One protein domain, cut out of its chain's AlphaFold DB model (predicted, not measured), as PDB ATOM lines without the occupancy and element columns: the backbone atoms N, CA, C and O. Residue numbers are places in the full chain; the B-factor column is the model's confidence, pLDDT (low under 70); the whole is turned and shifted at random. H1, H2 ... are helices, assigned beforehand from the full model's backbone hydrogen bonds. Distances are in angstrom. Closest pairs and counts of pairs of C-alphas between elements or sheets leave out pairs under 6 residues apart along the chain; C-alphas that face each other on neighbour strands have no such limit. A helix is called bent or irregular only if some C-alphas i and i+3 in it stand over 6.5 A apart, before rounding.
ATOM      1  N   LEU A 159     120.921  91.904 138.377       89.38
ATOM      2  CA  LEU A 159     119.800  91.443 137.556       89.38
ATOM      3  C   LEU A 159     120.216  90.455 136.454       89.38
ATOM      4  O   LEU A 159     119.426  89.601 136.050       89.38
ATOM      5  N   VAL A 160     121.463  90.522 135.975       87.38
ATOM      6  CA  VAL A 160     121.983  89.579 134.973       87.38
ATOM      7  C   VAL A 160     121.895  88.136 135.475       87.38
ATOM      8  O   VAL A 160     121.653  87.233 134.674       87.38
ATOM      9  N   PHE A 161     122.042  87.900 136.780       89.00
ATOM     10  CA  PHE A 161     121.950  86.560 137.362       89.00
ATOM     11  C   PHE A 161     120.511  86.036 137.376       89.00
ATOM     12  O   PHE A 161     120.299  84.877 137.018       89.00
ATOM     13  N   LEU A 162     119.521  86.890 137.666       90.88
ATOM     14  CA  LEU A 162     118.103  86.548 137.505       90.88
ATOM     15  C   LEU A 162     117.788  86.194 136.046       90.88
ATOM     16  O   LEU A 162     117.229  85.135 135.766       90.88
ATOM     17  N   LEU A 163     118.192  87.056 135.108       88.12
ATOM     18  CA  LEU A 163     117.933  86.843 133.684       88.12
ATOM     19  C   LEU A 163     118.606  85.568 133.168       88.12
ATOM     20  O   LEU A 163     117.989  84.824 132.413       88.12
ATOM     21  N   ARG A 164     119.840  85.274 133.597       86.94
ATOM     22  CA  ARG A 164     120.524  84.012 133.269       86.94
ATOM     23  C   ARG A 164     119.800  82.804 133.853       86.94
ATOM     24  O   ARG A 164     119.644  81.822 133.133       86.94
ATOM     25  N   LYS A 165     119.336  82.875 135.110       89.00
ATOM     26  CA  LYS A 165     118.554  81.801 135.745       89.00
ATOM     27  C   LYS A 165     117.299  81.508 134.921       89.00
ATOM     28  O   LYS A 165     117.110  80.369 134.518       89.00
ATOM     29  N   ILE A 166     116.516  82.531 134.579       86.88
ATOM     30  CA  ILE A 166     115.313  82.372 133.747       86.88
ATOM     31  C   ILE A 166     115.680  81.823 132.360       86.88
ATOM     32  O   ILE A 166     115.083  80.855 131.899       86.88
ATOM     33  N   GLN A 167     116.686  82.397 131.696       86.06
ATOM     34  CA  GLN A 167     117.023  82.060 130.311       86.06
ATOM     35  C   GLN A 167     117.611  80.650 130.138       86.06
ATOM     36  O   GLN A 167     117.383  80.028 129.100       86.06
ATOM     37  N   HIS A 168     118.409  80.177 131.099       84.19
ATOM     38  CA  HIS A 168     119.220  78.962 130.947       84.19
ATOM     39  C   HIS A 168     118.875  77.843 131.929       84.19
ATOM     40  O   HIS A 168     119.127  76.683 131.614       84.19
ATOM     41  N   ASN A 169     118.303  78.165 133.090       86.38
ATOM     42  CA  ASN A 169     118.091  77.197 134.170       86.38
ATOM     43  C   ASN A 169     116.605  76.885 134.402       86.38
ATOM     44  O   ASN A 169     116.283  76.171 135.347       86.38
ATOM     45  N   THR A 170     115.710  77.410 133.564       91.25
ATOM     46  CA  THR A 170     114.267  77.133 133.619       91.25
ATOM     47  C   THR A 170     113.728  76.802 132.232       91.25
ATOM     48  O   THR A 170     114.343  77.143 131.219       91.25
ATOM     49  N   SER A 171     112.553  76.171 132.184       93.25
ATOM     50  CA  SER A 171     111.801  75.940 130.942       93.25
ATOM     51  C   SER A 171     110.895  77.113 130.548       93.25
ATOM     52  O   SER A 171     110.207  77.048 129.526       93.25
ATOM     53  N   ILE A 172     110.860  78.184 131.349       94.25
ATOM     54  CA  ILE A 172     109.945  79.321 131.171       94.25
ATOM     55  C   ILE A 172     110.037  79.912 129.752       94.25
ATOM     56  O   ILE A 172     108.984  80.044 129.121       94.25
ATOM     57  N   PRO A 173     111.228  80.225 129.188       90.81
ATOM     58  CA  PRO A 173     111.319  80.881 127.882       90.81
ATOM     59  C   PRO A 173     110.768  80.041 126.725       90.81
ATOM     60  O   PRO A 173     110.227  80.603 125.776       90.81
ATOM     61  N   GLN A 174     110.908  78.711 126.776       91.94
ATOM     62  CA  GLN A 174     110.379  77.827 125.731       91.94
ATOM     63  C   GLN A 174     108.884  77.543 125.919       91.94
ATOM     64  O   GLN A 174     108.188  77.232 124.951       91.94
ATOM     65  N   THR A 175     108.397  77.633 127.157       95.50
ATOM     66  CA  THR A 175     107.050  77.184 127.516       95.50
ATOM     67  C   THR A 175     106.029  78.313 127.457       95.50
ATOM     68  O   THR A 175     104.905  78.078 127.018       95.50
ATOM     69  N   ILE A 176     106.381  79.541 127.844       96.00
ATOM     70  CA  ILE A 176     105.444  80.672 127.823       96.00
ATOM     71  C   ILE A 176     104.931  80.944 126.396       96.00
ATOM     72  O   ILE A 176     105.699  80.979 125.437       96.00
ATOM     73  N   PHE A 177     103.610  81.084 126.235       95.88
ATOM     74  CA  PHE A 177     102.930  81.204 124.929       95.88
ATOM     75  C   PHE A 177     103.145  80.033 123.942       95.88
ATOM     76  O   PHE A 177     102.848  80.151 122.745       95.88
ATOM     77  N   SER A 178     103.644  78.889 124.415       94.81
ATOM     78  CA  SER A 178     103.669  77.639 123.650       94.81
ATOM     79  C   SER A 178     102.286  76.973 123.605       94.81
ATOM     80  O   SER A 178     101.354  77.391 124.295       94.81
ATOM     81  N   ALA A 179     102.156  75.904 122.815       93.38
ATOM     82  CA  ALA A 179     100.954  75.068 122.830       93.38
ATOM     83  C   ALA A 179     100.717  74.431 124.213       93.38
ATOM     84  O   ALA A 179      99.589  74.431 124.695       93.38
ATOM     85  N   ALA A 180     101.781  73.989 124.895       94.62
ATOM     86  CA  ALA A 180     101.686  73.424 126.242       94.62
ATOM     87  C   ALA A 180     101.182  74.458 127.267       94.62
ATOM     88  O   ALA A 180     100.330  74.142 128.091       94.62
ATOM     89  N   TRP A 181     101.627  75.720 127.174       96.31
ATOM     90  CA  TRP A 181     101.092  76.814 128.007       96.31
ATOM     91  C   TRP A 181      99.599  77.078 127.763       96.31
ATOM     92  O   TRP A 181      98.882  77.494 128.679       96.31
ATOM     93  N   GLU A 182      99.128  76.851 126.536       94.00
ATOM     94  CA  GLU A 182      97.736  77.076 126.162       94.00
ATOM     95  C   GLU A 182      96.816  75.904 126.555       94.00
ATOM     96  O   GLU A 182      95.669  76.142 126.942       94.00
ATOM     97  N   GLU A 183      97.278  74.657 126.442       92.81
ATOM     98  CA  GLU A 183      96.424  73.463 126.564       92.81
ATOM     99  C   GLU A 183      96.677  72.608 127.806       92.81
ATOM    100  O   GLU A 183      95.724  72.049 128.349       92.81
ATOM    101  N   GLU A 184      97.927  72.496 128.251       92.81
ATOM    102  CA  GLU A 184      98.338  71.517 129.265       92.81
ATOM    103  C   GLU A 184      98.533  72.170 130.637       92.81
ATOM    104  O   GLU A 184      98.083  71.649 131.657       92.81
ATOM    105  N   LEU A 185      99.156  73.347 130.660       91.12
ATOM    106  CA  LEU A 185      99.523  74.071 131.875       91.12
ATOM    107  C   LEU A 185      98.412  75.043 132.271       91.12
ATOM    108  O   LEU A 185      98.563  76.257 132.168       91.12
ATOM    109  N   ILE A 186      97.247  74.520 132.653       85.56
ATOM    110  CA  ILE A 186      96.018  75.311 132.839       85.56
ATOM    111  C   ILE A 186      95.946  76.105 134.152       85.56
ATOM    112  O   ILE A 186      94.991  76.861 134.333       85.56
ATOM    113  N   GLN A 187      96.916  75.971 135.061       90.06
ATOM    114  CA  GLN A 187      96.942  76.692 136.343       90.06
ATOM    115  C   GLN A 187      97.974  77.827 136.389       90.06
ATOM    116  O   GLN A 187      98.337  78.275 137.483       90.06
ATOM    117  N   ASN A 188      98.437  78.293 135.224       93.12
ATOM    118  CA  ASN A 188      99.407  79.394 135.085       93.12
ATOM    119  C   ASN A 188     100.760  79.060 135.733       93.12
ATOM    120  O   ASN A 188     101.454  79.921 136.270       93.12
ATOM    121  N   GLU A 189     101.132  77.783 135.677       96.25
ATOM    122  CA  GLU A 189     102.334  77.194 136.261       96.25
ATOM    123  C   GLU A 189     103.591  77.931 135.793       96.25
ATOM    124  O   GLU A 189     104.458  78.229 136.604       96.25
ATOM    125  N   VAL A 190     103.641  78.312 134.512       96.31
ATOM    126  CA  VAL A 190     104.781  79.027 133.914       96.31
ATOM    127  C   VAL A 190     105.008  80.395 134.564       96.31
ATOM    128  O   VAL A 190     106.142  80.762 134.862       96.31
ATOM    129  N   VAL A 191     103.940  81.164 134.802       97.12
ATOM    130  CA  VAL A 191     104.056  82.481 135.447       97.12
ATOM    131  C   VAL A 191     104.294  82.337 136.945       97.12
ATOM    132  O   VAL A 191     105.075  83.101 137.503       97.12
ATOM    133  N   LYS A 192     103.724  81.320 137.598       97.25
ATOM    134  CA  LYS A 192     104.048  81.000 138.996       97.25
ATOM    135  C   LYS A 192     105.527  80.636 139.171       97.25
ATOM    136  O   LYS A 192     106.159  81.124 140.101       97.25
ATOM    137  N   GLU A 193     106.096  79.847 138.260       97.06
ATOM    138  CA  GLU A 193     107.531  79.521 138.236       97.06
ATOM    139  C   GLU A 193     108.395  80.774 138.003       97.06
ATOM    140  O   GLU A 193     109.442  80.941 138.637       97.06
ATOM    141  N   LEU A 194     107.939  81.694 137.143       96.94
ATOM    142  CA  LEU A 194     108.587  82.992 136.942       96.94
ATOM    143  C   LEU A 194     108.577  83.834 138.226       96.94
ATOM    144  O   LEU A 194     109.622  84.367 138.597       96.94
ATOM    145  N   MET A 195     107.435  83.926 138.916       97.31
ATOM    146  CA  MET A 195     107.324  84.663 140.182       97.31
ATOM    147  C   MET A 195     108.217  84.042 141.257       97.31
ATOM    148  O   MET A 195     108.959  84.764 141.913       97.31
ATOM    149  N   GLN A 196     108.249  82.710 141.364       96.88
ATOM    150  CA  GLN A 196     109.146  82.014 142.290       96.88
ATOM    151  C   GLN A 196     110.623  82.287 141.977       96.88
ATOM    152  O   GLN A 196     111.426  82.519 142.877       96.88
ATOM    153  N   SER A 197     110.999  82.309 140.695       96.69
ATOM    154  CA  SER A 197     112.379  82.598 140.286       96.69
ATOM    155  C   SER A 197     112.824  84.007 140.684       96.69
ATOM    156  O   SER A 197     113.987  84.194 141.049       96.69
ATOM    157  N   ILE A 198     111.907  84.976 140.607       96.62
ATOM    158  CA  ILE A 198     112.119  86.354 141.059       96.62
ATOM    159  C   ILE A 198     112.218  86.402 142.586       96.62
ATOM    160  O   ILE A 198     113.141  87.027 143.102       96.62
ATOM    161  N   ASP A 199     111.332  85.705 143.293       96.69
ATOM    162  CA  ASP A 199     111.290  85.673 144.755       96.69
ATOM    163  C   ASP A 199     112.563  85.077 145.374       96.69
ATOM    164  O   ASP A 199     113.170  85.675 146.266       96.69
ATOM    165  N   ASP A 200     113.047  83.957 144.828       96.75
ATOM    166  CA  ASP A 200     114.318  83.338 145.225       96.75
ATOM    167  C   ASP A 200     115.496  84.312 145.059       96.75
ATOM    168  O   ASP A 200     116.397  84.404 145.902       96.75
ATOM    169  N   TYR A 201     115.510  85.027 143.930       96.81
ATOM    170  CA  TYR A 201     116.549  85.998 143.609       96.81
ATOM    171  C   TYR A 201     116.502  87.184 144.575       96.81
ATOM    172  O   TYR A 201     117.529  87.530 145.156       96.81
ATOM    173  N   LEU A 202     115.325  87.773 144.793       96.69
ATOM    174  CA  LEU A 202     115.157  88.914 145.688       96.69
ATOM    175  C   LEU A 202     115.457  88.545 147.136       96.69
ATOM    176  O   LEU A 202     116.114  89.319 147.823       96.69
ATOM    177  N   SER A 203     115.077  87.348 147.580       96.50
ATOM    178  CA  SER A 203     115.427  86.835 148.908       96.50
ATOM    179  C   SER A 203     116.943  86.744 149.100       96.50
ATOM    180  O   SER A 203     117.468  87.133 150.144       96.50
ATOM    181  N   THR A 204     117.662  86.287 148.070       97.00
ATOM    182  CA  THR A 204     119.129  86.212 148.084       97.00
ATOM    183  C   THR A 204     119.755  87.610 148.091       97.00
ATOM    184  O   THR A 204     120.611  87.907 148.920       97.00
ATOM    185  N   VAL A 205     119.282  88.507 147.224       97.06
ATOM    186  CA  VAL A 205     119.767  89.892 147.142       97.06
ATOM    187  C   VAL A 205     119.492  90.670 148.432       97.06
ATOM    188  O   VAL A 205     120.356  91.421 148.877       97.06
ATOM    189  N   LYS A 206     118.332  90.462 149.067       96.31
ATOM    190  CA  LYS A 206     117.970  91.078 150.352       96.31
ATOM    191  C   LYS A 206     118.915  90.680 151.475       96.31
ATOM    192  O   LYS A 206     119.192  91.494 152.343       96.31
ATOM    193  N   ARG A 207     119.382  89.428 151.469       96.69
ATOM    194  CA  ARG A 207     120.382  88.947 152.425       96.69
ATOM    195  C   ARG A 207     121.740  89.598 152.171       96.69
ATOM    196  O   ARG A 207     122.408  89.983 153.115       96.69
ATOM    197  N   TYR A 208     122.147  89.696 150.908       97.69
ATOM    198  CA  TYR A 208     123.491  90.133 150.534       97.69
ATOM    199  C   TYR A 208     123.706  91.647 150.587       97.69
ATOM    200  O   TYR A 208     124.815  92.084 150.895       97.69
ATOM    201  N   LEU A 209     122.698  92.460 150.275       97.12
ATOM    202  CA  LEU A 209     122.808  93.918 150.329       97.12
ATOM    203  C   LEU A 209     122.641  94.425 151.763       97.12
ATOM    204  O   LEU A 209     121.710  94.031 152.456       97.12
ATOM    205  N   SER A 210     123.526  95.326 152.191       91.56
ATOM    206  CA  SER A 210     123.480  95.909 153.540       91.56
ATOM    207  C   SER A 210     122.462  97.045 153.676       91.56
ATOM    208  O   SER A 210     122.123  97.429 154.791       91.56
ATOM    209  N   ASP A 211     122.004  97.608 152.556       94.12
ATOM    210  CA  ASP A 211     121.180  98.815 152.521       94.12
ATOM    211  C   ASP A 211     119.839  98.601 151.797       94.12
ATOM    212  O   ASP A 211     119.750  97.970 150.736       94.12
ATOM    213  N   GLU A 212     118.778  99.170 152.374       93.38
ATOM    214  CA  GLU A 212     117.404  99.023 151.892       93.38
ATOM    215  C   GLU A 212     117.159  99.761 150.565       93.38
ATOM    216  O   GLU A 212     116.371  99.306 149.736       93.38
ATOM    217  N   ILE A 213     117.847 100.879 150.307       92.12
ATOM    218  CA  ILE A 213     117.720 101.643 149.059       92.12
ATOM    219  C   ILE A 213     118.256 100.814 147.891       92.12
ATOM    220  O   ILE A 213     117.613 100.749 146.837       92.12
ATOM    221  N   LEU A 214     119.392 100.136 148.081       94.69
ATOM    222  CA  LEU A 214     119.940  99.219 147.081       94.69
ATOM    223  C   LEU A 214     118.999  98.025 146.855       94.69
ATOM    224  O   LEU A 214     118.685  97.697 145.708       94.69
ATOM    225  N   TYR A 215     118.455  97.424 147.917       95.56
ATOM    226  CA  TYR A 215     117.457  96.358 147.770       95.56
ATOM    227  C   TYR A 215     116.217  96.824 146.989       95.56
ATOM    228  O   TYR A 215     115.808  96.177 146.023       95.56
ATOM    229  N   ASN A 216     115.663  97.989 147.329       93.00
ATOM    230  CA  ASN A 216     114.507  98.571 146.646       93.00
ATOM    231  C   ASN A 216     114.790  98.849 145.163       93.00
ATOM    232  O   ASN A 216     113.907  98.706 144.311       93.00
ATOM    233  N   LYS A 217     116.036  99.201 144.826       91.19
ATOM    234  CA  LYS A 217     116.476  99.325 143.437       91.19
ATOM    235  C   LYS A 217     116.470  97.971 142.720       91.19
ATOM    236  O   LYS A 217     115.946  97.899 141.607       91.19
ATOM    237  N   ALA A 218     117.001  96.913 143.334       93.00
ATOM    238  CA  ALA A 218     116.987  95.565 142.760       93.00
ATOM    239  C   ALA A 218     115.558  95.027 142.571       93.00
ATOM    240  O   ALA A 218     115.246  94.479 141.512       93.00
ATOM    241  N   LEU A 219     114.682  95.254 143.553       93.69
ATOM    242  CA  LEU A 219     113.257  94.920 143.517       93.69
ATOM    243  C   LEU A 219     112.552  95.578 142.323       93.69
ATOM    244  O   LEU A 219     111.917  94.900 141.514       93.69
ATOM    245  N   TRP A 220     112.726  96.892 142.160       90.88
ATOM    246  CA  TRP A 220     112.161  97.633 141.029       90.88
ATOM    247  C   TRP A 220     112.677  97.126 139.678       90.88
ATOM    248  O   TRP A 220     111.915  96.971 138.724       90.88
ATOM    249  N   MET A 221     113.964  96.798 139.597       89.62
ATOM    250  CA  MET A 221     114.544  96.254 138.375       89.62
ATOM    251  C   MET A 221     114.040  94.854 138.031       89.62
ATOM    252  O   MET A 221     113.793  94.577 136.858       89.62
ATOM    253  N   ALA A 222     113.861  93.985 139.025       91.88
ATOM    254  CA  ALA A 222     113.291  92.656 138.828       91.88
ATOM    255  C   ALA A 222     111.833  92.738 138.344       91.88
ATOM    256  O   ALA A 222     111.453  92.021 137.417       91.88
ATOM    257  N   ALA A 223     111.048  93.669 138.897       91.81
ATOM    258  CA  ALA A 223     109.682  93.934 138.453       91.81
ATOM    259  C   ALA A 223     109.631  94.355 136.972       91.81
ATOM    260  O   ALA A 223     108.918  93.746 136.170       91.81
ATOM    261  N   ASN A 224     110.462  95.321 136.570       89.31
ATOM    262  CA  ASN A 224     110.558  95.732 135.167       89.31
ATOM    263  C   ASN A 224     111.035  94.601 134.255       89.31
ATOM    264  O   ASN A 224     110.537  94.451 133.136       89.31
ATOM    265  N   ALA A 225     111.991  93.796 134.722       88.81
ATOM    266  CA  ALA A 225     112.491  92.639 133.996       88.81
ATOM    267  C   ALA A 225     111.404  91.601 133.741       88.81
ATOM    268  O   ALA A 225     111.325  91.088 132.627       88.81
ATOM    269  N   CYS A 226     110.534  91.348 134.718       92.88
ATOM    270  CA  CYS A 226     109.378  90.476 134.550       92.88
ATOM    271  C   CYS A 226     108.448  90.971 133.439       92.88
ATOM    272  O   CYS A 226     108.129  90.227 132.510       92.88
ATOM    273  N   ILE A 227     108.039  92.241 133.509       91.62
ATOM    274  CA  ILE A 227     107.111  92.841 132.541       91.62
ATOM    275  C   ILE A 227     107.726  92.817 131.137       91.62
ATOM    276  O   ILE A 227     107.093  92.372 130.176       91.62
ATOM    277  N   CYS A 228     108.992  93.223 131.020       90.38
ATOM    278  CA  CYS A 228     109.721  93.197 129.756       90.38
ATOM    279  C   CYS A 228     109.880  91.774 129.215       90.38
ATOM    280  O   CYS A 228     109.675  91.561 128.023       90.38
ATOM    281  N   PHE A 229     110.197  90.794 130.064       90.25
ATOM    282  CA  PHE A 229     110.286  89.387 129.673       90.25
ATOM    283  C   PHE A 229     108.954  88.887 129.111       90.25
ATOM    284  O   PHE A 229     108.928  88.330 128.018       90.25
ATOM    285  N   TYR A 230     107.844  89.153 129.802       95.00
ATOM    286  CA  TYR A 230     106.513  88.731 129.370       95.00
ATOM    287  C   TYR A 230     106.143  89.325 127.999       95.00
ATOM    288  O   TYR A 230     105.792  88.594 127.070       95.00
ATOM    289  N   VAL A 231     106.313  90.642 127.820       93.25
ATOM    290  CA  VAL A 231     106.051  91.313 126.532       93.25
ATOM    291  C   VAL A 231     107.003  90.823 125.437       93.25
ATOM    292  O   VAL A 231     106.583  90.580 124.305       93.25
ATOM    293  N   ARG A 232     108.287  90.634 125.751       90.50
ATOM    294  CA  ARG A 232     109.283  90.124 124.803       90.50
ATOM    295  C   ARG A 232     108.927  88.732 124.306       90.50
ATOM    296  O   ARG A 232     109.005  88.499 123.101       90.50
ATOM    297  N   SER A 233     108.526  87.833 125.197       92.75
ATOM    298  CA  SER A 233     108.111  86.476 124.842       92.75
ATOM    299  C   SER A 233     106.906  86.487 123.899       92.75
ATOM    300  O   SER A 233     106.866  85.728 122.930       92.75
ATOM    301  N   LEU A 234     105.970  87.420 124.095       94.56
ATOM    302  CA  LEU A 234     104.827  87.615 123.203       94.56
ATOM    303  C   LEU A 234     105.257  88.086 121.800       94.56
ATOM    304  O   LEU A 234     104.806  87.545 120.788       94.56
ATOM    305  N   ILE A 235     106.186  89.046 121.722       91.69
ATOM    306  CA  ILE A 235     106.765  89.521 120.451       91.69
ATOM    307  C   ILE A 235     107.538  88.400 119.741       91.69
ATOM    308  O   ILE A 235     107.465  88.254 118.517       91.69
ATOM    309  N   GLN A 236     108.302  87.602 120.488       89.88
ATOM    310  CA  GLN A 236     109.060  86.474 119.944       89.88
ATOM    311  C   GLN A 236     108.129  85.401 119.378       89.88
ATOM    312  O   GLN A 236     108.390  84.886 118.289       89.88
ATOM    313  N   LYS A 237     107.012  85.124 120.058       92.75
ATOM    314  CA  LYS A 237     105.947  84.251 119.558       92.75
ATOM    315  C   LYS A 237     105.365  84.773 118.243       92.75
ATOM    316  O   LYS A 237     105.293  84.013 117.277       92.75
ATOM    317  N   ALA A 238     105.015  86.061 118.174       91.06
ATOM    318  CA  ALA A 238     104.492  86.680 116.954       91.06
ATOM    319  C   ALA A 238     105.462  86.521 115.774       91.06
ATOM    320  O   ALA A 238     105.075  86.093 114.686       91.06
ATOM    321  N   ASP A 239     106.745  86.794 116.007       87.44
ATOM    322  CA  ASP A 239     107.788  86.685 114.992       87.44
ATOM    323  C   ASP A 239     108.030  85.239 114.542       87.44
ATOM    324  O   ASP A 239     108.122  84.976 113.342       87.44
ATOM    325  N   ALA A 240     108.072  84.284 115.475       87.12
ATOM    326  CA  ALA A 240     108.213  82.866 115.158       87.12
ATOM    327  C   ALA A 240     107.051  82.368 114.281       87.12
ATOM    328  O   ALA A 240     107.284  81.765 113.229       87.12
ATOM    329  N   CYS A 241     105.811  82.686 114.660       87.94
ATOM    330  CA  CYS A 241     104.619  82.305 113.905       87.94
ATOM    331  C   CYS A 241     104.574  82.984 112.533       87.94
ATOM    332  O   CYS A 241     104.288  82.325 111.536       87.94
ATOM    333  N   ARG A 242     104.934  84.269 112.440       85.50
ATOM    334  CA  ARG A 242     105.018  84.992 111.164       85.50
ATOM    335  C   ARG A 242     106.027  84.363 110.205       85.50
ATOM    336  O   ARG A 242     105.726  84.193 109.025       85.50
ATOM    337  N   ARG A 243     107.214  83.996 110.698       84.00
ATOM    338  CA  ARG A 243     108.267  83.365 109.882       84.00
ATOM    339  C   ARG A 243     107.856  81.985 109.374       84.00
ATOM    340  O   ARG A 243     108.166  81.650 108.234       84.00
ATOM    341  N   ARG A 244     107.166  81.201 110.205       86.19
ATOM    342  CA  ARG A 244     106.692  79.852 109.853       86.19
ATOM    343  C   ARG A 244     105.367  79.853 109.084       86.19
ATOM    344  O   ARG A 244     105.064  78.879 108.412       86.19
ATOM    345  N   ARG A 245     104.639  80.977 109.108       84.38
ATOM    346  CA  ARG A 245     103.247  81.113 108.638       84.38
ATOM    347  C   ARG A 245     102.286  80.182 109.385       84.38
ATOM    348  O   ARG A 245     101.297  79.723 108.821       84.38
ATOM    349  N   ASP A 246     102.582  79.948 110.658       85.69
ATOM    350  CA  ASP A 246     101.774  79.111 111.535       85.69
ATOM    351  C   ASP A 246     100.663  79.924 112.193       85.69
ATOM    352  O   ASP A 246     100.789  81.136 112.416       85.69
ATOM    353  N   LYS A 247      99.589  79.229 112.576       87.00
ATOM    354  CA  LYS A 247      98.565  79.806 113.444       87.00
ATOM    355  C   LYS A 247      99.208  80.181 114.793       87.00
ATOM    356  O   LYS A 247      99.843  79.317 115.400       87.00
ATOM    357  N   PRO A 248      99.057  81.425 115.285       90.50
ATOM    358  CA  PRO A 248      99.735  81.852 116.507       90.50
ATOM    359  C   PRO A 248      99.274  81.116 117.766       90.50
ATOM    360  O   PRO A 248     100.102  80.591 118.511       90.50
ATOM    361  N   PHE A 249      97.960  81.038 117.963       94.69
ATOM    362  CA  PHE A 249      97.321  80.349 119.081       94.69
ATOM    363  C   PHE A 249      96.344  79.300 118.566       94.69
ATOM    364  O   PHE A 249      95.717  79.479 117.514       94.69
ATOM    365  N   ILE A 250      96.170  78.220 119.320       93.25
ATOM    366  CA  ILE A 250      95.193  77.179 118.990       93.25
ATOM    367  C   ILE A 250      93.784  77.780 119.079       93.25
ATOM    368  O   ILE A 250      92.974  77.627 118.157       93.25
ATOM    369  N   SER A 251      93.533  78.574 120.117       94.25
ATOM    370  CA  SER A 251      92.330  79.350 120.373       94.25
ATOM    371  C   SER A 251      92.683  80.728 120.937       94.25
ATOM    372  O   SER A 251      93.014  80.880 122.111       94.25
ATOM    373  N   THR A 252      92.496  81.772 120.124       93.56
ATOM    374  CA  THR A 252      92.698  83.169 120.540       93.56
ATOM    375  C   THR A 252      91.936  83.503 121.822       93.56
ATOM    376  O   THR A 252      92.494  84.089 122.741       93.56
ATOM    377  N   ARG A 253      90.676  83.062 121.940       93.69
ATOM    378  CA  ARG A 253      89.865  83.288 123.147       93.69
ATOM    379  C   ARG A 253      90.504  82.669 124.391       93.69
ATOM    380  O   ARG A 253      90.476  83.286 125.451       93.69
ATOM    381  N   ARG A 254      91.045  81.452 124.272       94.19
ATOM    382  CA  ARG A 254      91.711  80.773 125.390       94.19
ATOM    383  C   ARG A 254      93.003  81.495 125.749       94.19
ATOM    384  O   ARG A 254      93.180  81.819 126.915       94.19
ATOM    385  N   ALA A 255      93.841  81.814 124.764       94.75
ATOM    386  CA  ALA A 255      95.074  82.565 124.982       94.75
ATOM    387  C   ALA A 255      94.816  83.907 125.694       94.75
ATOM    388  O   ALA A 255      95.502  84.221 126.660       94.75
ATOM    389  N   LEU A 256      93.780  84.657 125.301       95.38
ATOM    390  CA  LEU A 256      93.420  85.929 125.945       95.38
ATOM    391  C   LEU A 256      92.918  85.785 127.386       95.38
ATOM    392  O   LEU A 256      93.123  86.697 128.189       95.38
ATOM    393  N   LEU A 257      92.236  84.681 127.713       94.88
ATOM    394  CA  LEU A 257      91.839  84.371 129.089       94.88
ATOM    395  C   LEU A 257      93.072  84.021 129.926       94.88
ATOM    396  O   LEU A 257      93.291  84.613 130.974       94.88
ATOM    397  N   ARG A 258      93.931  83.144 129.399       94.44
ATOM    398  CA  ARG A 258      95.186  82.734 130.041       94.44
ATOM    399  C   ARG A 258      96.110  83.920 130.305       94.44
ATOM    400  O   ARG A 258      96.654  84.025 131.395       94.44
ATOM    401  N   MET A 259      96.219  84.847 129.352       96.88
ATOM    402  CA  MET A 259      96.956  86.099 129.536       96.88
ATOM    403  C   MET A 259      96.368  86.967 130.651       96.88
ATOM    404  O   MET A 259      97.128  87.607 131.364       96.88
ATOM    405  N   SER A 260      95.040  87.021 130.804       96.88
ATOM    406  CA  SER A 260      94.421  87.744 131.923       96.88
ATOM    407  C   SER A 260      94.791  87.128 133.266       96.88
ATOM    408  O   SER A 260      95.132  87.868 134.183       96.88
ATOM    409  N   ASP A 261      94.758  85.801 133.358       97.00
ATOM    410  CA  ASP A 261      95.112  85.074 134.578       97.00
ATOM    411  C   ASP A 261      96.611  85.236 134.905       97.00
ATOM    412  O   ASP A 261      96.972  85.505 136.048       97.00
ATOM    413  N   ASP A 262      97.482  85.163 133.891       98.06
ATOM    414  CA  ASP A 262      98.922  85.428 134.013       98.06
ATOM    415  C   ASP A 262      99.185  86.852 134.534       98.06
ATOM    416  O   ASP A 262      99.942  87.040 135.487       98.06
ATOM    417  N   ILE A 263      98.534  87.862 133.943       97.75
ATOM    418  CA  ILE A 263      98.678  89.261 134.365       97.75
ATOM    419  C   ILE A 263      98.152  89.457 135.790       97.75
ATOM    420  O   ILE A 263      98.778  90.179 136.555       97.75
ATOM    421  N   ALA A 264      97.051  88.807 136.174       97.38
ATOM    422  CA  ALA A 264      96.522  88.901 137.533       97.38
ATOM    423  C   ALA A 264      97.530  88.390 138.575       97.38
ATOM    424  O   ALA A 264      97.735  89.059 139.584       97.38
ATOM    425  N   ILE A 265      98.211  87.272 138.300       97.75
ATOM    426  CA  ILE A 265      99.258  86.722 139.178       97.75
ATOM    427  C   ILE A 265     100.457  87.676 139.271       97.75
ATOM    428  O   ILE A 265     100.961  87.925 140.366       97.75
ATOM    429  N   ILE A 266     100.903  88.231 138.138       97.12
ATOM    430  CA  ILE A 266     102.003  89.210 138.110       97.12
ATOM    431  C   ILE A 266     101.624  90.459 138.915       97.12
ATOM    432  O   ILE A 266     102.418  90.926 139.730       97.12
ATOM    433  N   SER A 267     100.419  90.992 138.707       95.75
ATOM    434  CA  SER A 267      99.919  92.166 139.424       95.75
ATOM    435  C   SER A 267      99.811  91.900 140.922       95.75
ATOM    436  O   SER A 267     100.322  92.696 141.700       95.75
ATOM    437  N   GLU A 268      99.235  90.768 141.336       95.31
ATOM    438  CA  GLU A 268      99.116  90.394 142.752       95.31
ATOM    439  C   GLU A 268     100.489  90.324 143.437       95.31
ATOM    440  O   GLU A 268     100.677  90.916 144.500       95.31
ATOM    441  N   TYR A 269     101.469  89.670 142.803       95.12
ATOM    442  CA  TYR A 269     102.828  89.569 143.338       95.12
ATOM    443  C   TYR A 269     103.541  90.929 143.406       95.12
ATOM    444  O   TYR A 269     104.173  91.268 144.406       95.12
ATOM    445  N   LEU A 270     103.463  91.749 142.355       93.25
ATOM    446  CA  LEU A 270     104.162  93.038 142.335       93.25
ATOM    447  C   LEU A 270     103.490  94.082 143.240       93.25
ATOM    448  O   LEU A 270     104.181  94.906 143.837       93.25
ATOM    449  N   GLU A 271     102.166  94.040 143.388       91.88
ATOM    450  CA  GLU A 271     101.426  94.922 144.296       91.88
ATOM    451  C   GLU A 271     101.517  94.487 145.767       91.88
ATOM    452  O   GLU A 271     101.317  95.328 146.647       91.88
ATOM    453  N   SER A 272     101.897  93.234 146.062       92.31
ATOM    454  CA  SER A 272     102.178  92.795 147.438       92.31
ATOM    455  C   SER A 272     103.422  93.457 148.044       92.31
ATOM    456  O   SER A 272     103.643  93.333 149.247       92.31
ATOM    457  N   HIS A 273     104.220  94.155 147.230       90.06
ATOM    458  CA  HIS A 273     105.407  94.904 147.633       90.06
ATOM    459  C   HIS A 273     105.077  96.409 147.723       90.06
ATOM    460  O   HIS A 273     104.970  97.089 146.689       90.06
ATOM    461  N   PRO A 274     104.895  96.974 148.935       87.06
ATOM    462  CA  PRO A 274     104.485  98.369 149.115       87.06
ATOM    463  C   PRO A 274     105.405  99.379 148.421       87.06
ATOM    464  O   PRO A 274     104.928 100.395 147.902       87.06
ATOM    465  N   GLU A 275     106.701  99.074 148.362       86.12
ATOM    466  CA  GLU A 275     107.772  99.882 147.775       86.12
ATOM    467  C   GLU A 275     107.616 100.037 146.251       86.12
ATOM    468  O   GLU A 275     108.059 101.035 145.671       86.12
ATOM    469  N   LEU A 276     106.930  99.089 145.600       84.50
ATOM    470  CA  LEU A 276     106.660  99.090 144.161       84.50
ATOM    471  C   LEU A 276     105.317  99.715 143.787       84.50
ATOM    472  O   LEU A 276     105.217 100.335 142.727       84.50
ATOM    473  N   SER A 277     104.306  99.583 144.647       75.12
ATOM    474  CA  SER A 277     102.881  99.821 144.349       75.12
ATOM    475  C   SER A 277     102.568 101.068 143.500       75.12
ATOM    476  O   SER A 277     101.821 100.996 142.525       75.12
ATOM    477  N   ARG A 278     103.152 102.233 143.818       77.81
ATOM    478  CA  ARG A 278     102.926 103.478 143.055       77.81
ATOM    479  C   ARG A 278     103.756 103.582 141.780       77.81
ATOM    480  O   ARG A 278     103.337 104.262 140.848       77.81
ATOM    481  N   ARG A 279     104.946 102.981 141.762       82.94
ATOM    482  CA  ARG A 279     105.927 103.135 140.680       82.94
ATOM    483  C   ARG A 279     105.717 102.133 139.550       82.94
ATOM    484  O   ARG A 279     105.931 102.508 138.408       82.94
ATOM    485  N   ILE A 280     105.286 100.910 139.861       84.81
ATOM    486  CA  ILE A 280     105.137  99.821 138.880       84.81
ATOM    487  C   ILE A 280     103.777  99.824 138.169       84.81
ATOM    488  O   ILE A 280     103.622  99.228 137.106       84.81
ATOM    489  N   ARG A 281     102.779 100.520 138.730       86.38
ATOM    490  CA  ARG A 281     101.411 100.559 138.193       86.38
ATOM    491  C   ARG A 281     101.328 100.955 136.711       86.38
ATOM    492  O   ARG A 281     100.630 100.261 135.983       86.38
ATOM    493  N   PRO A 282     102.043 101.984 136.213       85.38
ATOM    494  CA  PRO A 282     102.016 102.310 134.785       85.38
ATOM    495  C   PRO A 282     102.503 101.165 133.879       85.38
ATOM    496  O   PRO A 282     101.994 100.997 132.765       85.38
ATOM    497  N   ASP A 283     103.468 100.371 134.348       85.44
ATOM    498  CA  ASP A 283     104.010  99.232 133.607       85.44
ATOM    499  C   ASP A 283     103.042  98.036 133.642       85.44
ATOM    500  O   ASP A 283     102.796  97.414 132.607       85.44
ATOM    501  N   LEU A 284     102.399  97.773 134.788       90.25
ATOM    502  CA  LEU A 284     101.318  96.782 134.909       90.25
ATOM    503  C   LEU A 284     100.112  97.135 134.032       90.25
ATOM    504  O   LEU A 284      99.626  96.297 133.273       90.25
ATOM    505  N   ASP A 285      99.678  98.396 134.054       89.75
ATOM    506  CA  ASP A 285      98.619  98.895 133.177       89.75
ATOM    507  C   ASP A 285      98.965  98.646 131.701       89.75
ATOM    508  O   ASP A 285      98.081  98.445 130.874       89.75
ATOM    509  N   THR A 286     100.252  98.670 131.341       88.94
ATOM    510  CA  THR A 286     100.687  98.418 129.964       88.94
ATOM    511  C   THR A 286     100.494  96.953 129.566       88.94
ATOM    512  O   THR A 286     100.099  96.692 128.430       88.94
ATOM    513  N   LEU A 287     100.668  95.994 130.484       93.50
ATOM    514  CA  LEU A 287     100.303  94.592 130.235       93.50
ATOM    515  C   LEU A 287      98.800  94.436 129.988       93.50
ATOM    516  O   LEU A 287      98.400  93.758 129.037       93.50
ATOM    517  N   HIS A 288      97.977  95.099 130.806       93.44
ATOM    518  CA  HIS A 288      96.526  95.112 130.625       93.44
ATOM    519  C   HIS A 288      96.134  95.711 129.270       93.44
ATOM    520  O   HIS A 288      95.407  95.065 128.518       93.44
ATOM    521  N   LEU A 289      96.696  96.868 128.906       92.31
ATOM    522  CA  LEU A 289      96.458  97.518 127.615       92.31
ATOM    523  C   LEU A 289      96.852  96.627 126.430       92.31
ATOM    524  O   LEU A 289      96.100  96.522 125.464       92.31
ATOM    525  N   ILE A 290      98.010  95.956 126.492       94.25
ATOM    526  CA  ILE A 290      98.437  95.013 125.446       94.25
ATOM    527  C   ILE A 290      97.412  93.889 125.302       94.25
ATOM    528  O   ILE A 290      96.970  93.607 124.188       94.25
ATOM    529  N   ARG A 291      96.995  93.271 126.412       95.25
ATOM    530  CA  ARG A 291      95.985  92.208 126.387       95.25
ATOM    531  C   ARG A 291      94.658  92.712 125.821       95.25
ATOM    532  O   ARG A 291      94.043  92.010 125.022       95.25
ATOM    533  N   GLU A 292      94.199  93.888 126.237       92.12
ATOM    534  CA  GLU A 292      92.961  94.501 125.744       92.12
ATOM    535  C   GLU A 292      93.027  94.765 124.237       92.12
ATOM    536  O   GLU A 292      92.085  94.423 123.529       92.12
ATOM    537  N   SER A 293      94.165  95.249 123.729       93.12
ATOM    538  CA  SER A 293      94.372  95.499 122.295       93.12
ATOM    539  C   SER A 293      94.265  94.245 121.423       93.12
ATOM    540  O   SER A 293      93.810  94.317 120.284       93.12
ATOM    541  N   LEU A 294      94.661  93.082 121.951       93.12
ATOM    542  CA  LEU A 294      94.539  91.803 121.248       93.12
ATOM    543  C   LEU A 294      93.080  91.320 121.204       93.12
ATOM    544  O   LEU A 294      92.721  90.499 120.365       93.12
ATOM    545  N   GLY A 295      92.246  91.797 122.129       89.88
ATOM    546  CA  GLY A 295      90.815  91.512 122.200       89.88
ATOM    547  C   GLY A 295      89.934  92.671 121.732       89.88
ATOM    548  O   GLY A 295      88.746  92.661 122.059       89.88
ATOM    549  N   ALA A 296      90.497  93.668 121.040       89.38
ATOM    550  CA  ALA A 296      89.774  94.869 120.640       89.38
ATOM    551  C   ALA A 296      88.563  94.509 119.752       89.38
ATOM    552  O   ALA A 296      88.707  93.723 118.811       89.38
ATOM    553  N   PRO A 297      87.360  95.039 120.048       82.62
ATOM    554  CA  PRO A 297      86.154  94.710 119.291       82.62
ATOM    555  C   PRO A 297      86.098  95.408 117.924       82.62
ATOM    556  O   PRO A 297      85.450  94.896 117.011       82.62
ATOM    557  N   ASP A 298      86.758  96.560 117.793       86.19
ATOM    558  CA  ASP A 298      86.730  97.434 116.624       86.19
ATOM    559  C   ASP A 298      88.042  98.229 116.459       86.19
ATOM    560  O   ASP A 298      88.975  98.131 117.264       86.19
ATOM    561  N   ILE A 299      88.111  98.983 115.359       89.69
ATOM    562  CA  ILE A 299      89.253  99.823 114.986       89.69
ATOM    563  C   ILE A 299      89.430 100.977 115.984       89.69
ATOM    564  O   ILE A 299      90.552 101.204 116.426       89.69
ATOM    565  N   ASP A 300      88.352 101.637 116.411       90.44
ATOM    566  CA  ASP A 300      88.392 102.804 117.309       90.44
ATOM    567  C   ASP A 300      89.030 102.475 118.678       90.44
ATOM    568  O   ASP A 300      89.820 103.248 119.241       90.44
ATOM    569  N   ALA A 301      88.733 101.291 119.224       90.00
ATOM    570  CA  ALA A 301      89.371 100.795 120.439       90.00
ATOM    571  C   ALA A 301      90.878 100.566 120.236       90.00
ATOM    572  O   ALA A 301      91.689 100.869 121.119       90.00
ATOM    573  N   LEU A 302      91.266 100.063 119.061       91.94
ATOM    574  CA  LEU A 302      92.663  99.835 118.714       91.94
ATOM    575  C   LEU A 302      93.420 101.155 118.495       91.94
ATOM    576  O   LEU A 302      94.547 101.288 118.966       91.94
ATOM    577  N   GLU A 303      92.803 102.154 117.868       92.75
ATOM    578  CA  GLU A 303      93.345 103.513 117.721       92.75
ATOM    579  C   GLU A 303      93.672 104.144 119.079       92.75
ATOM    580  O   GLU A 303      94.787 104.629 119.308       92.75
ATOM    581  N   SER A 304      92.724 104.059 120.016       91.31
ATOM    582  CA  SER A 304      92.892 104.545 121.390       91.31
ATOM    583  C   SER A 304      94.080 103.871 122.080       91.31
ATOM    584  O   SER A 304      94.909 104.543 122.701       91.31
ATOM    585  N   PHE A 305      94.214 102.549 121.926       91.81
ATOM    586  CA  PHE A 305      95.369 101.803 122.425       91.81
ATOM    587  C   PHE A 305      96.686 102.292 121.810       91.81
ATOM    588  O   PHE A 305      97.639 102.537 122.550       91.81
ATOM    589  N   ILE A 306      96.749 102.465 120.484       92.19
ATOM    590  CA  ILE A 306      97.967 102.896 119.780       92.19
ATOM    591  C   ILE A 306      98.438 104.253 120.316       92.19
ATOM    592  O   ILE A 306      99.618 104.406 120.635       92.19
ATOM    593  N   ILE A 307      97.525 105.215 120.481       90.31
ATOM    594  CA  ILE A 307      97.846 106.549 121.010       90.31
ATOM    595  C   ILE A 307      98.366 106.456 122.450       90.31
ATOM    596  O   ILE A 307      99.393 107.058 122.779       90.31
ATOM    597  N   VAL A 308      97.685 105.699 123.319       90.06
ATOM    598  CA  VAL A 308      98.082 105.549 124.728       90.06
ATOM    599  C   VAL A 308      99.441 104.864 124.843       90.06
ATOM    600  O   VAL A 308     100.305 105.342 125.581       90.06
ATOM    601  N   LEU A 309      99.661 103.783 124.094       87.00
ATOM    602  CA  LEU A 309     100.928 103.063 124.066       87.00
ATOM    603  C   LEU A 309     102.065 103.957 123.561       87.00
ATOM    604  O   LEU A 309     103.129 104.008 124.180       87.00
ATOM    605  N   HIS A 310     101.849 104.684 122.463       87.44
ATOM    606  CA  HIS A 310     102.848 105.582 121.888       87.44
ATOM    607  C   HIS A 310     103.229 106.695 122.869       87.44
ATOM    608  O   HIS A 310     104.408 106.928 123.126       87.44
ATOM    609  N   LYS A 311     102.230 107.315 123.510       86.31
ATOM    610  CA  LYS A 311     102.444 108.335 124.541       86.31
ATOM    611  C   LYS A 311     103.221 107.795 125.746       86.31
ATOM    612  O   LYS A 311     104.064 108.505 126.284       86.31
ATOM    613  N   ARG A 312     102.925 106.569 126.191       80.94
ATOM    614  CA  ARG A 312     103.575 105.947 127.360       80.94
ATOM    615  C   ARG A 312     105.005 105.506 127.075       80.94
ATOM    616  O   ARG A 312     105.877 105.698 127.913       80.94
ATOM    617  N   THR A 313     105.238 104.910 125.912       77.00
ATOM    618  CA  THR A 313     106.559 104.389 125.540       77.00
ATOM    619  C   THR A 313     107.481 105.470 124.984       77.00
ATOM    620  O   THR A 313     108.692 105.289 125.006       77.00
ATOM    621  N   GLY A 314     106.948 106.570 124.440       76.94
ATOM    622  CA  GLY A 314     107.751 107.585 123.745       76.94
ATOM    623  C   GLY A 314     108.590 107.003 122.598       76.94
ATOM    624  O   GLY A 314     109.630 107.557 122.243       76.94
ATOM    625  N   SER A 315     108.194 105.836 122.083       76.44
ATOM    626  CA  SER A 315     108.908 105.130 121.022       76.44
ATOM    627  C   SER A 315     108.637 105.773 119.671       76.44
ATOM    628  O   SER A 315     107.603 106.402 119.475       76.44
ATOM    629  N   ASP A 316     109.538 105.567 118.713       81.69
ATOM    630  CA  ASP A 316     109.329 106.023 117.341       81.69
ATOM    631  C   ASP A 316     108.010 105.468 116.756       81.69
ATOM    632  O   ASP A 316     107.554 104.363 117.090       81.69
ATOM    633  N   SER A 317     107.375 106.244 115.875       84.69
ATOM    634  CA  SER A 317     106.105 105.856 115.251       84.69
ATOM    635  C   SER A 317     106.218 104.542 114.459       84.69
ATOM    636  O   SER A 317     105.280 103.745 114.464       84.69
ATOM    637  N   LEU A 318     107.376 104.243 113.855       82.69
ATOM    638  CA  LEU A 318     107.643 102.985 113.151       82.69
ATOM    639  C   LEU A 318     107.799 101.810 114.115       82.69
ATOM    640  O   LEU A 318     107.293 100.724 113.834       82.69
ATOM    641  N   VAL A 319     108.456 102.025 115.260       84.06
ATOM    642  CA  VAL A 319     108.548 101.018 116.333       84.06
ATOM    643  C   VAL A 319     107.146 100.677 116.834       84.06
ATOM    644  O   VAL A 319     106.784  99.504 116.921       84.06
ATOM    645  N   THR A 320     106.325 101.703 117.068       88.00
ATOM    646  CA  THR A 320     104.926 101.553 117.492       88.00
ATOM    647  C   THR A 320     104.120 100.777 116.450       88.00
ATOM    648  O   THR A 320     103.463  99.792 116.789       88.00
ATOM    649  N   ARG A 321     104.227 101.150 115.168       89.25
ATOM    650  CA  ARG A 321     103.566 100.454 114.054       89.25
ATOM    651  C   ARG A 321     103.917  98.975 114.018       89.25
ATOM    652  O   ARG A 321     103.031  98.131 113.895       89.25
ATOM    653  N   GLN A 322     105.208  98.659 114.087       87.75
ATOM    654  CA  GLN A 322     105.673  97.286 113.955       87.75
ATOM    655  C   GLN A 322     105.254  96.442 115.159       87.75
ATOM    656  O   GLN A 322     104.831  95.303 114.977       87.75
ATOM    657  N   PHE A 323     105.301  97.014 116.363       90.19
ATOM    658  CA  PHE A 323     104.809  96.353 117.563       90.19
ATOM    659  C   PHE A 323     103.311  96.045 117.484       90.19
ATOM    660  O   PHE A 323     102.917  94.899 117.681       90.19
ATOM    661  N   VAL A 324     102.485  97.026 117.113       91.12
ATOM    662  CA  VAL A 324     101.035  96.838 116.939       91.12
ATOM    663  C   VAL A 324     100.753  95.793 115.861       91.12
ATOM    664  O   VAL A 324      99.924  94.912 116.059       91.12
ATOM    665  N   THR A 325     101.483  95.830 114.746       89.38
ATOM    666  CA  THR A 325     101.342  94.841 113.665       89.38
ATOM    667  C   THR A 325     101.673  93.425 114.148       89.38
ATOM    668  O   THR A 325     100.957  92.483 113.811       89.38
ATOM    669  N   ASP A 326     102.733  93.261 114.945       91.19
ATOM    670  CA  ASP A 326     103.111  91.969 115.525       91.19
ATOM    671  C   ASP A 326     102.048  91.470 116.526       91.19
ATOM    672  O   ASP A 326     101.711  90.287 116.511       91.19
ATOM    673  N   LEU A 327     101.457  92.355 117.338       93.19
ATOM    674  CA  LEU A 327     100.334  92.002 118.214       93.19
ATOM    675  C   LEU A 327      99.108  91.557 117.406       93.19
ATOM    676  O   LEU A 327      98.564  90.482 117.645       93.19
ATOM    677  N   GLN A 328      98.709  92.326 116.395       92.62
ATOM    678  CA  GLN A 328      97.534  92.001 115.582       92.62
ATOM    679  C   GLN A 328      97.740  90.758 114.702       92.62
ATOM    680  O   GLN A 328      96.782  90.057 114.368       92.62
ATOM    681  N   TRP A 329      98.994  90.403 114.397       90.94
ATOM    682  CA  TRP A 329      99.328  89.110 113.798       90.94
ATOM    683  C   TRP A 329      98.911  87.939 114.687       90.94
ATOM    684  O   TRP A 329      98.369  86.959 114.176       90.94
ATOM    685  N   LEU A 330      99.108  88.038 116.006       92.81
ATOM    686  CA  LEU A 330      98.777  86.968 116.952       92.81
ATOM    687  C   LEU A 330      97.286  86.608 116.965       92.81
ATOM    688  O   LEU A 330      96.929  85.468 117.262       92.81
ATOM    689  N   VAL A 331      96.423  87.560 116.613       92.50
ATOM    690  CA  VAL A 331      94.967  87.372 116.557       92.50
ATOM    691  C   VAL A 331      94.415  87.281 115.135       92.50
ATOM    692  O   VAL A 331      93.211  87.124 114.952       92.50
ATOM    693  N   GLY A 332      95.283  87.307 114.119       87.19
ATOM    694  CA  GLY A 332      94.892  87.190 112.714       87.19
ATOM    695  C   GLY A 332      94.213  88.438 112.136       87.19
ATOM    696  O   GLY A 332      93.550  88.331 111.109       87.19
ATOM    697  N   GLN A 333      94.385  89.610 112.757       88.44
ATOM    698  CA  GLN A 333      93.755  90.884 112.369       88.44
ATOM    699  C   GLN A 333      94.777  91.925 111.885       88.44
ATOM    700  O   GLN A 333      94.696  93.116 112.174       88.44
ATOM    701  N   VAL A 334      95.773  91.474 111.122       86.69
ATOM    702  CA  VAL A 334      96.911  92.301 110.681       86.69
ATOM    703  C   VAL A 334      96.472  93.546 109.908       86.69
ATOM    704  O   VAL A 334      97.028  94.619 110.122       86.69
ATOM    705  N   GLU A 335      95.494  93.412 109.007       87.88
ATOM    706  CA  GLU A 335      95.020  94.540 108.195       87.88
ATOM    707  C   GLU A 335      94.275  95.575 109.044       87.88
ATOM    708  O   GLU A 335      94.554  96.761 108.912       87.88
ATOM    709  N   THR A 336      93.457  95.134 110.004       87.38
ATOM    710  CA  THR A 336      92.813  96.007 111.000       87.38
ATOM    711  C   THR A 336      93.849  96.795 111.803       87.38
ATOM    712  O   THR A 336      93.697  97.993 112.014       87.38
ATOM    713  N   GLY A 337      94.954  96.148 112.194       87.38
ATOM    714  CA  GLY A 337      96.061  96.818 112.877       87.38
ATOM    715  C   GLY A 337      96.765  97.883 112.043       87.38
ATOM    716  O   GLY A 337      97.162  98.919 112.576       87.38
ATOM    717  N   LYS A 338      96.922  97.646 110.737       89.06
ATOM    718  CA  LYS A 338      97.501  98.633 109.816       89.06
ATOM    719  C   LYS A 338      96.554  99.808 109.595       89.06
ATOM    720  O   LYS A 338      97.010 100.942 109.658       89.06
ATOM    721  N   GLU A 339      95.272  99.528 109.377       90.69
ATOM    722  CA  GLU A 339      94.229 100.534 109.168       90.69
ATOM    723  C   GLU A 339      94.111 101.468 110.380       90.69
ATOM    724  O   GLU A 339      94.266 102.679 110.233       90.69
ATOM    725  N   ALA A 340      93.994 100.904 111.589       90.81
ATOM    726  CA  ALA A 340      93.968 101.675 112.833       90.81
ATOM    727  C   ALA A 340      95.217 102.558 112.999       90.81
ATOM    728  O   ALA A 340      95.129 103.714 113.407       90.81
ATOM    729  N   PHE A 341      96.404 102.037 112.660       91.75
ATOM    730  CA  PHE A 341      97.635 102.824 112.726       91.75
ATOM    731  C   PHE A 341      97.638 103.984 111.723       91.75
ATOM    732  O   PHE A 341      98.069 105.089 112.061       91.75
ATOM    733  N   ASP A 342      97.185 103.744 110.493       90.62
ATOM    734  CA  ASP A 342      97.168 104.763 109.447       90.62
ATOM    735  C   ASP A 342      96.210 105.917 109.796       90.62
ATOM    736  O   ASP A 342      96.534 107.068 109.493       90.62
ATOM    737  N   HIS A 343      95.110 105.647 110.510       92.56
ATOM    738  CA  HIS A 343      94.197 106.675 111.024       92.56
ATOM    739  C   HIS A 343      94.863 107.597 112.055       92.56
ATOM    740  O   HIS A 343      94.794 108.821 111.932       92.56
ATOM    741  N   VAL A 344      95.578 107.030 113.031       92.88
ATOM    742  CA  VAL A 344      96.188 107.815 114.123       92.88
ATOM    743  C   VAL A 344      97.574 108.362 113.794       92.88
ATOM    744  O   VAL A 344      98.153 109.093 114.593       92.88
ATOM    745  N   LYS A 345      98.143 108.047 112.626       90.19
ATOM    746  CA  LYS A 345      99.522 108.413 112.258       90.19
ATOM    747  C   LYS A 345      99.822 109.908 112.418       90.19
ATOM    748  O   LYS A 345     100.902 110.265 112.888       90.19
ATOM    749  N   SER A 346      98.885 110.777 112.032       88.00
ATOM    750  CA  SER A 346      99.030 112.230 112.204       88.00
ATOM    751  C   SER A 346      99.039 112.630 113.683       88.00
ATOM    752  O   SER A 346      99.815 113.496 114.089       88.00
ATOM    753  N   ASP A 347      98.219 111.973 114.501       88.38
ATOM    754  CA  ASP A 347      98.130 112.230 115.937       88.38
ATOM    755  C   ASP A 347      99.393 111.778 116.669       88.38
ATOM    756  O   ASP A 347      99.866 112.478 117.564       88.38
ATOM    757  N   LEU A 348      99.997 110.662 116.250       88.06
ATOM    758  CA  LEU A 348     101.258 110.181 116.821       88.06
ATOM    759  C   LEU A 348     102.399 111.185 116.625       88.06
ATOM    760  O   LEU A 348     103.198 111.381 117.541       88.06
ATOM    761  N   GLN A 349     102.448 111.871 115.479       84.75
ATOM    762  CA  GLN A 349     103.434 112.931 115.258       84.75
ATOM    763  C   GLN A 349     103.226 114.091 116.241       84.75
ATOM    764  O   GLN A 349     104.167 114.496 116.917       84.75
ATOM    765  N   MET A 350     101.984 114.558 116.412       85.25
ATOM    766  CA  MET A 350     101.675 115.618 117.382       85.25
ATOM    767  C   MET A 350     101.988 115.202 118.826       85.25
ATOM    768  O   MET A 350     102.425 116.022 119.636       85.25
ATOM    769  N   VAL A 351     101.746 113.935 119.176       84.81
ATOM    770  CA  VAL A 351     102.104 113.380 120.487       84.81
ATOM    771  C   VAL A 351     103.619 113.362 120.661       84.81
ATOM    772  O   VAL A 351     104.096 113.788 121.711       84.81
ATOM    773  N   THR A 352     104.368 112.929 119.645       82.88
ATOM    774  CA  THR A 352     105.838 112.922 119.658       82.88
ATOM    775  C   THR A 352     106.387 114.322 119.908       82.88
ATOM    776  O   THR A 352     107.185 114.502 120.827       82.88
ATOM    777  N   ASP A 353     105.907 115.318 119.161       82.19
ATOM    778  CA  ASP A 353     106.361 116.706 119.276       82.19
ATOM    779  C   ASP A 353     106.106 117.247 120.696       82.19
ATOM    780  O   ASP A 353     107.007 117.777 121.346       82.19
ATOM    781  N   ARG A 354     104.910 116.998 121.251       82.19
ATOM    782  CA  ARG A 354     104.559 117.395 122.627       82.19
ATOM    783  C   ARG A 354     105.399 116.694 123.692       82.19
ATOM    784  O   ARG A 354     105.760 117.312 124.693       82.19
ATOM    785  N   VAL A 355     105.688 115.405 123.516       77.56
ATOM    786  CA  VAL A 355     106.532 114.645 124.450       77.56
ATOM    787  C   VAL A 355     107.965 115.178 124.415       77.56
ATOM    788  O   VAL A 355     108.570 115.359 125.473       77.56
ATOM    789  N   GLN A 356     108.496 115.500 123.233       76.88
ATOM    790  CA  GLN A 356     109.825 116.101 123.089       76.88
ATOM    791  C   GLN A 356     109.902 117.504 123.706       76.88
ATOM    792  O   GLN A 356     110.883 117.816 124.386       76.88
TER     793      GLN A 356
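AT A GLANCE: This is residues 159 to 356 of the 444 residues of an uncharacterized protein of Fistulifera solaris (UniProt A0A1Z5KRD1). Four long helices, H4, H5, H6 and H7, stand side by side in two helical hairpins, and H1 packs slantwise on H4 and H5. At one end H8, H9 and the bent H10 form a second group, which packs on H7 and on the last part of H5, while the short H2 and H3 sit by the beginnings of H4 and H6. The 198 printed residues include ten named helices, H1 to H10 in order, and no named strand: the class is all helix. The whole is compact, with a radius of gyration of the C-alphas of 17.7 A and spans of 52 by 44 by 25 A.

IN THESE COORDINATES: Find C-alpha 159 at (119.800, 91.443, 137.556), where H1 runs to residue 169. H2, residues 172 to 175, and H3, residues 179 to 183, follow. H4, residues 189 to 208, is 28.6 A long; H5, residues 212 to 244, starts at (117.404, 99.023, 151.892) and runs 47.4 A. H6, residues 252 to 271, is 27.9 A long, and H7, residues 277 to 294, 25.8 A; H7 is irregular, with C-alphas 279 and 282 7.1 A apart. Next come H8, residues 299 to 313, and H9, residues 317 to 330. H10, residues 334 to 356, was assigned as one helix by its hydrogen bonds but is bent, C-alphas 343 and 346 being 7.5 A apart: its arms are H10a, residues 334 to 343, and H10b, residues 346 to 356, with C-alpha 356 at (109.825, 116.101, 123.089).

HOW THE PARTS SIT: H1, H4, H5, H6 and H7 are a bundle, up and down, each running against the one before. H1 touches residues 194 to 201 of H4 at a steep tilt of 41 degrees, closest at C-alphas 162 and 201, 6.3 A. H2 touches residues 190 to 194 of H4, closest at C-alphas 172 and 190, 5.9 A. H3 only just touches H6, with 3 pairs of C-alphas within 8 A, closest at 182 and 255, 6.2 A. The hairpin H6 and H7 has a shallow tilt of 1 degree, opposite ways, closest at C-alphas 271 and 277, 5.1 A. Residues 235 to 242 of H5 touch H9, closest at C-alphas 238 and 326, 5.7 A. H8 touches H10a, closest at C-alphas 303 and 340, 5.3 A. Every O i to N i+4 pair is within hydrogen-bond range in H1, H3, H4, H5, H6, H8, H9, H10a and H10b; in H7 11 of 14 are, and H2 is too short for such a pair.

THE WHOLE: The two C-alphas farthest apart, Ser 210 and Glu 335, are 53.6 A apart. The printed part has no cut and no long link. Its mean pLDDT is 90.7, and no printed residue is under 70.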